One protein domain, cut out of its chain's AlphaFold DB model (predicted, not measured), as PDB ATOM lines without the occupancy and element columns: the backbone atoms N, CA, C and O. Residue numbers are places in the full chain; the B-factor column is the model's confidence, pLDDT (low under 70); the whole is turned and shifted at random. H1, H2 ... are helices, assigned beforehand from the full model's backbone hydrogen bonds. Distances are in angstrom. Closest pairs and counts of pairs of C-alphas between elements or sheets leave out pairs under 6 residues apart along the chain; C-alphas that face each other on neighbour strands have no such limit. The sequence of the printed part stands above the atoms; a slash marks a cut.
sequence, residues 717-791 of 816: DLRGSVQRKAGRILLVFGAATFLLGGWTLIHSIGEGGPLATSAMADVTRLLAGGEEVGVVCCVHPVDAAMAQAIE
ATOM      1  N   ASP A 717     -11.672  61.392 -96.588       59.03
ATOM      2  CA  ASP A 717     -12.939  60.705 -96.299       59.03
ATOM      3  C   ASP A 717     -13.361  59.711 -97.391       59.03
ATOM      4  O   ASP A 717     -13.808  58.601 -97.092       59.03
ATOM      5  N   LEU A 718     -13.222  60.067 -98.673       60.06
ATOM      6  CA  LEU A 718     -13.639  59.208 -99.784       60.06
ATOM      7  C   LEU A 718     -12.643  58.064-100.000       60.06
ATOM      8  O   LEU A 718     -13.058  56.916-100.152       60.06
ATOM      9  N   ARG A 719     -11.332  58.340 -99.947       67.19
ATOM     10  CA  ARG A 719     -10.306  57.284-100.054       67.19
ATOM     11  C   ARG A 719     -10.349  56.336 -98.853       67.19
ATOM     12  O   ARG A 719     -10.411  55.123 -99.044       67.19
ATOM     13  N   GLY A 720     -10.412  56.869 -97.635       74.81
ATOM     14  CA  GLY A 720     -10.501  56.097 -96.395       74.81
ATOM     15  C   GLY A 720     -11.801  55.298 -96.271       74.81
ATOM     16  O   GLY A 720     -11.774  54.146 -95.828       74.81
ATOM     17  N   SER A 721     -12.940  55.843 -96.716       82.31
ATOM     18  CA  SER A 721     -14.201  55.086 -96.753       82.31
ATOM     19  C   SER A 721     -14.209  54.004 -97.836       82.31
ATOM     20  O   SER A 721     -14.674  52.900 -97.552       82.31
ATOM     21  N   VAL A 722     -13.638  54.241 -99.025       85.25
ATOM     22  CA  VAL A 722     -13.450  53.199-100.054       85.25
ATOM     23  C   VAL A 722     -12.503  52.097 -99.564       85.25
ATOM     24  O   VAL A 722     -12.826  50.919 -99.716       85.25
ATOM     25  N   GLN A 723     -11.398  52.446 -98.902       86.94
ATOM     26  CA  GLN A 723     -10.442  51.493 -98.326       86.94
ATOM     27  C   GLN A 723     -11.076  50.639 -97.214       86.94
ATOM     28  O   GLN A 723     -11.006  49.412 -97.276       86.94
ATOM     29  N   ARG A 724     -11.781  51.248 -96.247       88.50
ATOM     30  CA  ARG A 724     -12.542  50.500 -95.219       88.50
ATOM     31  C   ARG A 724     -13.684  49.676 -95.824       88.50
ATOM     32  O   ARG A 724     -14.003  48.601 -95.322       88.50
ATOM     33  N   LYS A 725     -14.318  50.139 -96.907       91.06
ATOM     34  CA  LYS A 725     -15.352  49.373 -97.624       91.06
ATOM     35  C   LYS A 725     -14.748  48.152 -98.327       91.06
ATOM     36  O   LYS A 725     -15.340  47.080 -98.246       91.06
ATOM     37  N   ALA A 726     -13.567  48.283 -98.931       91.56
ATOM     38  CA  ALA A 726     -12.818  47.164 -99.497       91.56
ATOM     39  C   ALA A 726     -12.396  46.153 -98.420       91.56
ATOM     40  O   ALA A 726     -12.690  44.967 -98.561       91.56
ATOM     41  N   GLY A 727     -11.809  46.620 -97.310       92.12
ATOM     42  CA  GLY A 727     -11.414  45.777 -96.175       92.12
ATOM     43  C   GLY A 727     -12.585  44.971 -95.613       92.12
ATOM     44  O   GLY A 727     -12.502  43.749 -95.494       92.12
ATOM     45  N   ARG A 728     -13.732  45.626 -95.382       93.06
ATOM     46  CA  ARG A 728     -14.981  44.967 -94.962       93.06
ATOM     47  C   ARG A 728     -15.496  43.942 -95.974       93.06
ATOM     48  O   ARG A 728     -15.909  42.863 -95.562       93.06
ATOM     49  N   ILE A 729     -15.469  44.242 -97.276       94.19
ATOM     50  CA  ILE A 729     -15.900  43.301 -98.327       94.19
ATOM     51  C   ILE A 729     -14.992  42.064 -98.357       94.19
ATOM     52  O   ILE A 729     -15.500  40.944 -98.387       94.19
ATOM     53  N   LEU A 730     -13.672  42.247 -98.291       93.94
ATOM     54  CA  LEU A 730     -12.698  41.150 -98.265       93.94
ATOM     55  C   LEU A 730     -12.829  40.286 -97.012       93.94
ATOM     56  O   LEU A 730     -12.752  39.063 -97.098       93.94
ATOM     57  N   LEU A 731     -13.075  40.909 -95.862       93.56
ATOM     58  CA  LEU A 731     -13.282  40.220 -94.594       93.56
ATOM     59  C   LEU A 731     -14.594  39.414 -94.600       93.56
ATOM     60  O   LEU A 731     -14.588  38.246 -94.212       93.56
ATOM     61  N   VAL A 732     -15.695  39.977 -95.116       94.56
ATOM     62  CA  VAL A 732     -16.962  39.243 -95.316       94.56
ATOM     63  C   VAL A 732     -16.785  38.092 -96.311       94.56
ATOM     64  O   VAL A 732     -17.257  36.986 -96.050       94.56
ATOM     65  N   PHE A 733     -16.070  38.307 -97.419       93.50
ATOM     66  CA  PHE A 733     -15.798  37.259 -98.404       93.50
ATOM     67  C   PHE A 733     -14.920  36.140 -97.824       93.50
ATOM     68  O   PHE A 733     -15.233  34.963 -97.998       93.50
ATOM     69  N   GLY A 734     -13.866  36.485 -97.080       92.25
ATOM     70  CA  GLY A 734     -13.011  35.529 -96.376       92.25
ATOM     71  C   GLY A 734     -13.768  34.725 -95.317       92.25
ATOM     72  O   GLY A 734     -13.541  33.524 -95.193       92.25
ATOM     73  N   ALA A 735     -14.715  35.348 -94.607       91.38
ATOM     74  CA  ALA A 735     -15.566  34.670 -93.630       91.38
ATOM     75  C   ALA A 735     -16.583  33.730 -94.304       91.38
ATOM     76  O   ALA A 735     -16.727  32.581 -93.892       91.38
ATOM     77  N   ALA A 736     -17.234  34.170 -95.384       92.38
ATOM     78  CA  ALA A 736     -18.167  33.342 -96.154       92.38
ATOM     79  C   ALA A 736     -17.472  32.158 -96.857       92.38
ATOM     80  O   ALA A 736     -18.043  31.075 -96.969       92.38
ATOM     81  N   THR A 737     -16.227  32.342 -97.305       92.00
ATOM     82  CA  THR A 737     -15.418  31.308 -97.975       92.00
ATOM     83  C   THR A 737     -14.459  30.573 -97.036       92.00
ATOM     84  O   THR A 737     -13.628  29.798 -97.512       92.00
ATOM     85  N   PHE A 738     -14.560  30.769 -95.715       90.62
ATOM     86  CA  PHE A 738     -13.570  30.326 -94.721       90.62
ATOM     87  C   PHE A 738     -13.130  28.866 -94.914       90.62
ATOM     88  O   PHE A 738     -11.940  28.588 -95.080       90.62
ATOM     89  N   LEU A 739     -14.104  27.949 -94.978       87.00
ATOM     90  CA  LEU A 739     -13.897  26.503 -95.139       87.00
ATOM     91  C   LEU A 739     -13.415  26.094 -96.544       87.00
ATOM     92  O   LEU A 739     -12.874  25.005 -96.707       87.00
ATOM     93  N   LEU A 740     -13.592  26.955 -97.552       90.81
ATOM     94  CA  LEU A 740     -13.133  26.752 -98.931       90.81
ATOM     95  C   LEU A 740     -11.759  27.407 -99.195       90.81
ATOM     96  O   LEU A 740     -11.323  27.488-100.340       90.81
ATOM     97  N   GLY A 741     -11.065  27.868 -98.146       88.94
ATOM     98  CA  GLY A 741      -9.732  28.482 -98.226       88.94
ATOM     99  C   GLY A 741      -9.679  29.956 -97.815       88.94
ATOM    100  O   GLY A 741      -8.582  30.507 -97.689       88.94
ATOM    101  N   GLY A 742     -10.829  30.580 -97.528       91.06
ATOM    102  CA  GLY A 742     -10.949  31.964 -97.047       91.06
ATOM    103  C   GLY A 742     -10.202  32.252 -95.739       91.06
ATOM    104  O   GLY A 742      -9.833  33.398 -95.492       91.06
ATOM    105  N   TRP A 743      -9.862  31.209 -94.966       93.44
ATOM    106  CA  TRP A 743      -8.854  31.268 -93.896       93.44
ATOM    107  C   TRP A 743      -7.563  31.974 -94.333       93.44
ATOM    108  O   TRP A 743      -7.065  32.831 -93.614       93.44
ATOM    109  N   THR A 744      -7.033  31.658 -95.520       94.12
ATOM    110  CA  THR A 744      -5.756  32.226 -95.990       94.12
ATOM    111  C   THR A 744      -5.860  33.724 -96.291       94.12
ATOM    112  O   THR A 744      -4.910  34.465 -96.046       94.12
ATOM    113  N   LEU A 745      -7.036  34.183 -96.737       93.31
ATOM    114  CA  LEU A 745      -7.347  35.601 -96.898       93.31
ATOM    115  C   LEU A 745      -7.489  36.292 -95.534       93.31
ATOM    116  O   LEU A 745      -6.853  37.316 -95.326       93.31
ATOM    117  N   ILE A 746      -8.246  35.724 -94.589       94.00
ATOM    118  CA  ILE A 746      -8.408  36.287 -93.232       94.00
ATOM    119  C   ILE A 746      -7.067  36.392 -92.503       94.00
ATOM    120  O   ILE A 746      -6.744  37.458 -91.989       94.00
ATOM    121  N   HIS A 747      -6.269  35.326 -92.507       94.31
ATOM    122  CA  HIS A 747      -4.938  35.303 -91.902       94.31
ATOM    123  C   HIS A 747      -4.024  36.356 -92.555       94.31
ATOM    124  O   HIS A 747      -3.437  37.183 -91.861       94.31
ATOM    125  N   SER A 748      -4.013  36.453 -93.894       93.88
ATOM    126  CA  SER A 748      -3.268  37.515 -94.584       93.88
ATOM    127  C   SER A 748      -3.797  38.925 -94.292       93.88
ATOM    128  O   SER A 748      -3.007  39.861 -94.356       93.88
ATOM    129  N   ILE A 749      -5.090  39.122 -94.004       92.88
ATOM    130  CA  ILE A 749      -5.637  40.426 -93.581       92.88
ATOM    131  C   ILE A 749      -5.177  40.733 -92.147       92.88
ATOM    132  O   ILE A 749      -4.772  41.859 -91.870       92.88
ATOM    133  N   GLY A 750      -5.176  39.735 -91.259       90.62
ATOM    134  CA  GLY A 750      -4.726  39.853 -89.871       90.62
ATOM    135  C   GLY A 750      -3.224  40.120 -89.703       90.62
ATOM    136  O   GLY A 750      -2.848  40.799 -88.747       90.62
ATOM    137  N   GLU A 751      -2.388  39.635 -90.626       91.62
ATOM    138  CA  GLU A 751      -0.937  39.901 -90.678       91.62
ATOM    139  C   GLU A 751      -0.545  41.091 -91.581       91.62
ATOM    140  O   GLU A 751       0.622  41.476 -91.614       91.62
ATOM    141  N   GLY A 752      -1.473  41.659 -92.364       87.25
ATOM    142  CA  GLY A 752      -1.143  42.650 -93.403       87.25
ATOM    143  C   GLY A 752      -0.334  42.079 -94.584       87.25
ATOM    144  O   GLY A 752       0.353  42.816 -95.289       87.25
ATOM    145  N   GLY A 753      -0.396  40.761 -94.792       89.19
ATOM    146  CA  GLY A 753       0.371  40.022 -95.793       89.19
ATOM    147  C   GLY A 753       0.012  40.342 -97.257       89.19
ATOM    148  O   GLY A 753      -1.046  40.907 -97.553       89.19
ATOM    149  N   PRO A 754       0.868  39.927 -98.214       89.25
ATOM    150  CA  PRO A 754       0.822  40.390 -99.605       89.25
ATOM    151  C   PRO A 754      -0.439  39.974-100.380       89.25
ATOM    152  O   PRO A 754      -0.822  40.637-101.344       89.25
ATOM    153  N   LEU A 755      -1.102  38.888 -99.969       90.81
ATOM    154  CA  LEU A 755      -2.355  38.442-100.580       90.81
ATOM    155  C   LEU A 755      -3.509  39.386-100.213       90.81
ATOM    156  O   LEU A 755      -4.310  39.738-101.076       90.81
ATOM    157  N   ALA A 756      -3.548  39.869 -98.969       91.31
ATOM    158  CA  ALA A 756      -4.511  40.874 -98.533       91.31
ATOM    159  C   ALA A 756      -4.254  42.249 -99.158       91.31
ATOM    160  O   ALA A 756      -5.218  42.905 -99.540       91.31
ATOM    161  N   THR A 757      -2.996  42.678 -99.331       89.62
ATOM    162  CA  THR A 757      -2.701  43.952-100.016       89.62
ATOM    163  C   THR A 757      -3.032  43.896-101.508       89.62
ATOM    164  O   THR A 757      -3.553  44.870-102.047       89.62
ATOM    165  N   SER A 758      -2.801  42.757-102.178       90.69
ATOM    166  CA  SER A 758      -3.228  42.563-103.575       90.69
ATOM    167  C   SER A 758      -4.752  42.597-103.691       90.69
ATOM    168  O   SER A 758      -5.291  43.370-104.474       90.69
ATOM    169  N   ALA A 759      -5.458  41.831-102.855       91.94
ATOM    170  CA  ALA A 759      -6.916  41.799-102.871       91.94
ATOM    171  C   ALA A 759      -7.539  43.156-102.474       91.94
ATOM    172  O   ALA A 759      -8.568  43.547-103.027       91.94
ATOM    173  N   MET A 760      -6.902  43.912-101.568       91.38
ATOM    174  CA  MET A 760      -7.254  45.306-101.270       91.38
ATOM    175  C   MET A 760      -7.101  46.197-102.502       91.38
ATOM    176  O   MET A 760      -8.024  46.950-102.808       91.38
ATOM    177  N   ALA A 761      -5.986  46.110-103.229       89.44
ATOM    178  CA  ALA A 761      -5.788  46.869-104.462       89.44
ATOM    179  C   ALA A 761      -6.859  46.532-105.518       89.44
ATOM    180  O   ALA A 761      -7.482  47.441-106.064       89.44
ATOM    181  N   ASP A 762      -7.165  45.250-105.735       90.44
ATOM    182  CA  ASP A 762      -8.190  44.821-106.696       90.44
ATOM    183  C   ASP A 762      -9.603  45.310-106.313       90.44
ATOM    184  O   ASP A 762     -10.322  45.873-107.145       90.44
ATOM    185  N   VAL A 763     -10.007  45.159-105.045       91.06
ATOM    186  CA  VAL A 763     -11.344  45.581-104.582       91.06
ATOM    187  C   VAL A 763     -11.467  47.104-104.497       91.06
ATOM    188  O   VAL A 763     -12.511  47.643-104.866       91.06
ATOM    189  N   THR A 764     -10.429  47.830-104.075       89.31
ATOM    190  CA  THR A 764     -10.441  49.306-104.118       89.31
ATOM    191  C   THR A 764     -10.472  49.830-105.549       89.31
ATOM    192  O   THR A 764     -11.267  50.726-105.819       89.31
ATOM    193  N   ARG A 765      -9.715  49.242-106.487       86.88
ATOM    194  CA  ARG A 765      -9.780  49.590-107.917       86.88
ATOM    195  C   ARG A 765     -11.187  49.383-108.483       86.88
ATOM    196  O   ARG A 765     -11.686  50.245-109.206       86.88
ATOM    197  N   LEU A 766     -11.847  48.280-108.124       88.25
ATOM    198  CA  LEU A 766     -13.228  47.990-108.524       88.25
ATOM    199  C   LEU A 766     -14.239  48.970-107.898       88.25
ATOM    200  O   LEU A 766     -15.163  49.406-108.581       88.25
ATOM    201  N   LEU A 767     -14.055  49.367-106.633       87.06
ATOM    202  CA  LEU A 767     -14.897  50.370-105.965       87.06
ATOM    203  C   LEU A 767     -14.653  51.808-106.460       87.06
ATOM    204  O   LEU A 767     -15.579  52.615-106.426       87.06
ATOM    205  N   ALA A 768     -13.438  52.127-106.911       83.81
ATOM    206  CA  ALA A 768     -13.030  53.450-107.387       83.81
ATOM    207  C   ALA A 768     -13.328  53.699-108.882       83.81
ATOM    208  O   ALA A 768     -12.919  54.719-109.426       83.81
ATOM    209  N   GLY A 769     -14.028  52.784-109.564       80.88
ATOM    210  CA  GLY A 769     -14.404  52.949-110.975       80.88
ATOM    211  C   GLY A 769     -13.332  52.536-111.994       80.88
ATOM    212  O   GLY A 769     -13.509  52.767-113.187       80.88
ATOM    213  N   GLY A 770     -12.249  51.883-111.559       69.06
ATOM    214  CA  GLY A 770     -11.263  51.240-112.436       69.06
ATOM    215  C   GLY A 770     -10.118  52.119-112.955       69.06
ATOM    216  O   GLY A 770      -9.215  51.573-113.599       69.06
ATOM    217  N   GLU A 771     -10.131  53.422-112.663       65.50
ATOM    218  CA  GLU A 771      -9.096  54.385-113.060       65.50
ATOM    219  C   GLU A 771      -7.754  54.086-112.358       65.50
ATOM    220  O   GLU A 771      -7.716  53.784-111.165       65.50
ATOM    221  N   GLU A 772      -6.641  54.111-113.101       56.50
ATOM    222  CA  GLU A 772      -5.341  53.572-112.650       56.50
ATOM    223  C   GLU A 772      -4.535  54.539-111.769       56.50
ATOM    224  O   GLU A 772      -3.363  54.824-112.016       56.50
ATOM    225  N   VAL A 773      -5.147  55.012-110.683       55.88
ATOM    226  CA  VAL A 773      -4.389  55.612-109.581       55.88
ATOM    227  C   VAL A 773      -3.670  54.488-108.831       55.88
ATOM    228  O   VAL A 773      -4.310  53.594-108.280       55.88
ATOM    229  N   GLY A 774      -2.336  54.541-108.787       57.03
ATOM    230  CA  GLY A 774      -1.484  53.579-108.079       57.03
ATOM    231  C   GLY A 774      -1.556  53.703-106.552       57.03
ATOM    232  O   GLY A 774      -0.551  53.998-105.911       57.03
ATOM    233  N   VAL A 775      -2.741  53.516-105.967       62.75
ATOM    234  CA  VAL A 775      -2.949  53.578-104.517       62.75
ATOM    235  C   VAL A 775      -2.330  52.344-103.855       62.75
ATOM    236  O   VAL A 775      -2.686  51.207-104.165       62.75
ATOM    237  N   VAL A 776      -1.415  52.564-102.908       62.25
ATOM    238  CA  VAL A 776      -0.863  51.499-102.059       62.25
ATOM    239  C   VAL A 776      -1.904  51.138-100.999       62.25
ATOM    240  O   VAL A 776      -1.958  51.725 -99.919       62.25
ATOM    241  N   CYS A 777      -2.782  50.193-101.328       75.06
ATOM    242  CA  CYS A 777      -3.922  49.829-100.489       75.06
ATOM    243  C   CYS A 777      -3.518  48.909 -99.327       75.06
ATOM    244  O   CYS A 777      -3.734  47.696 -99.349       75.06
ATOM    245  N   CYS A 778      -2.937  49.511 -98.289       82.00
ATOM    246  CA  CYS A 778      -2.685  48.864 -97.004       82.00
ATOM    247  C   CYS A 778      -3.992  48.367 -96.359       82.00
ATOM    248  O   CYS A 778      -5.054  48.978 -96.514       82.00
ATOM    249  N   VAL A 779      -3.913  47.291 -95.573       85.88
ATOM    250  CA  VAL A 779      -5.027  46.873 -94.710       85.88
ATOM    251  C   VAL A 779      -5.195  47.897 -93.583       85.88
ATOM    252  O   VAL A 779      -4.222  48.282 -92.940       85.88
ATOM    253  N   HIS A 780      -6.424  48.351 -93.337       87.62
ATOM    254  CA  HIS A 780      -6.714  49.269 -92.236       87.62
ATOM    255  C   HIS A 780      -6.641  48.511 -90.888       87.62
ATOM    256  O   HIS A 780      -7.226  47.430 -90.787       87.62
ATOM    257  N   PRO A 781      -5.993  49.040 -89.828       85.12
ATOM    258  CA  PRO A 781      -5.673  48.265 -88.619       85.12
ATOM    259  C   PRO A 781      -6.903  47.694 -87.894       85.12
ATOM    260  O   PRO A 781      -6.852  46.585 -87.372       85.12
ATOM    261  N   VAL A 782      -8.045  48.392 -87.929       88.00
ATOM    262  CA  VAL A 782      -9.319  47.873 -87.387       88.00
ATOM    263  C   VAL A 782      -9.814  46.637 -88.153       88.00
ATOM    264  O   VAL A 782     -10.323  45.707 -87.533       88.00
ATOM    265  N   ASP A 783      -9.632  46.591 -89.476       89.38
ATOM    266  CA  ASP A 783     -10.051  45.447 -90.293       89.38
ATOM    267  C   ASP A 783      -9.087  44.259 -90.089       89.38
ATOM    268  O   ASP A 783      -9.533  43.115 -90.019       89.38
ATOM    269  N   ALA A 784      -7.788  44.520 -89.883       90.56
ATOM    270  CA  ALA A 784      -6.804  43.508 -89.476       90.56
ATOM    271  C   ALA A 784      -7.119  42.916 -88.088       90.56
ATOM    272  O   ALA A 784      -7.163  41.695 -87.925       90.56
ATOM    273  N   ALA A 785      -7.420  43.758 -87.095       92.06
ATOM    274  CA  ALA A 785      -7.817  43.312 -85.757       92.06
ATOM    275  C   ALA A 785      -9.122  42.492 -85.781       92.06
ATOM    276  O   ALA A 785      -9.228  41.465 -85.104       92.06
ATOM    277  N   MET A 786     -10.098  42.896 -86.601       91.94
ATOM    278  CA  MET A 786     -11.351  42.163 -86.799       91.94
ATOM    279  C   MET A 786     -11.130  40.827 -87.532       91.94
ATOM    280  O   MET A 786     -11.750  39.827 -87.169       91.94
ATOM    281  N   ALA A 787     -10.200  40.767 -88.489       92.88
ATOM    282  CA  ALA A 787      -9.788  39.519 -89.129       92.88
ATOM    283  C   ALA A 787      -9.130  38.555 -88.125       92.88
ATOM    284  O   ALA A 787      -9.563  37.408 -88.027       92.88
ATOM    285  N   GLN A 788      -8.188  39.023 -87.296       92.69
ATOM    286  CA  GLN A 788      -7.598  38.211 -86.218       92.69
ATOM    287  C   GLN A 788      -8.635  37.746 -85.178       92.69
ATOM    288  O   GLN A 788      -8.479  36.684 -84.571       92.69
ATOM    289  N   ALA A 789      -9.685  38.533 -84.918       93.25
ATOM    290  CA  ALA A 789     -10.769  38.128 -84.025       93.25
ATOM    291  C   ALA A 789     -11.593  36.974 -84.625       93.25
ATOM    292  O   ALA A 789     -11.885  36.003 -83.926       93.25
ATOM    293  N   ILE A 790     -11.901  37.038 -85.926       92.25
ATOM    294  CA  ILE A 790     -12.592  35.970 -86.668       92.25
ATOM    295  C   ILE A 790     -11.719  34.715 -86.778       92.25
ATOM    296  O   ILE A 790     -12.215  33.611 -86.568       92.25
ATOM    297  N   GLU A 791     -10.422  34.878 -87.038       92.62
ATOM    298  CA  GLU A 791      -9.426  33.803 -87.049       92.62
ATOM    299  C   GLU A 791      -9.464  33.002 -85.734       92.62
ATOM    300  O   GLU A 791      -9.676  31.787 -85.733       92.62
TER     301      GLU A 791
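Overview. This is residues 717 to 791 of the 816 residues of an uncharacterized protein of Fonsecaea multimorphosa CBS 102226 (UniProt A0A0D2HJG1). One long helix, H1, has three shorter helices packed to one side of it: H4 nearly alongside, H3 crossing steeply, H2 folded back in a hairpin. A loop, residues 768 to 780, joins H3 to H4. The 75 printed residues, with four named helices, H1 to H4, and no named strand, are all helix in class and compact, with a radius of gyration of the C-alphas of 11.5 A; they span 33 by 22 by 18 A.

Along the chain. H1, residues 717 to 736, measures 27.9 A from C-alpha 717 at (-12.939, 60.705, -96.299). H2 is residues 742 to 750, 12.3 A; H3, 754 to 767, 19.7 A; H4, 781 to 791, 15.0 A, ending at C-alpha 791 (-9.426, 33.803, -87.049).

Arrangement. H1 touches H4 at a shallow tilt of 7 degrees, the same way; closest C-alphas, Gly 727 and Asp 783, 6.0 A. Residues 722 to 730 alone of H1 touch H3, at a steep 61 degrees; closest C-alphas, Ala 726 and Val 763, 5.5 A. H3 and H4 are apart. Every O i to N i+4 pair in H1, H2, H3 and H4 is within hydrogen-bond range.

Size, cuts and confidence. The printed part has no cut. The link H3 to H4 is long. Residues 717 to 719 and 770 to 776 have pLDDT under 70.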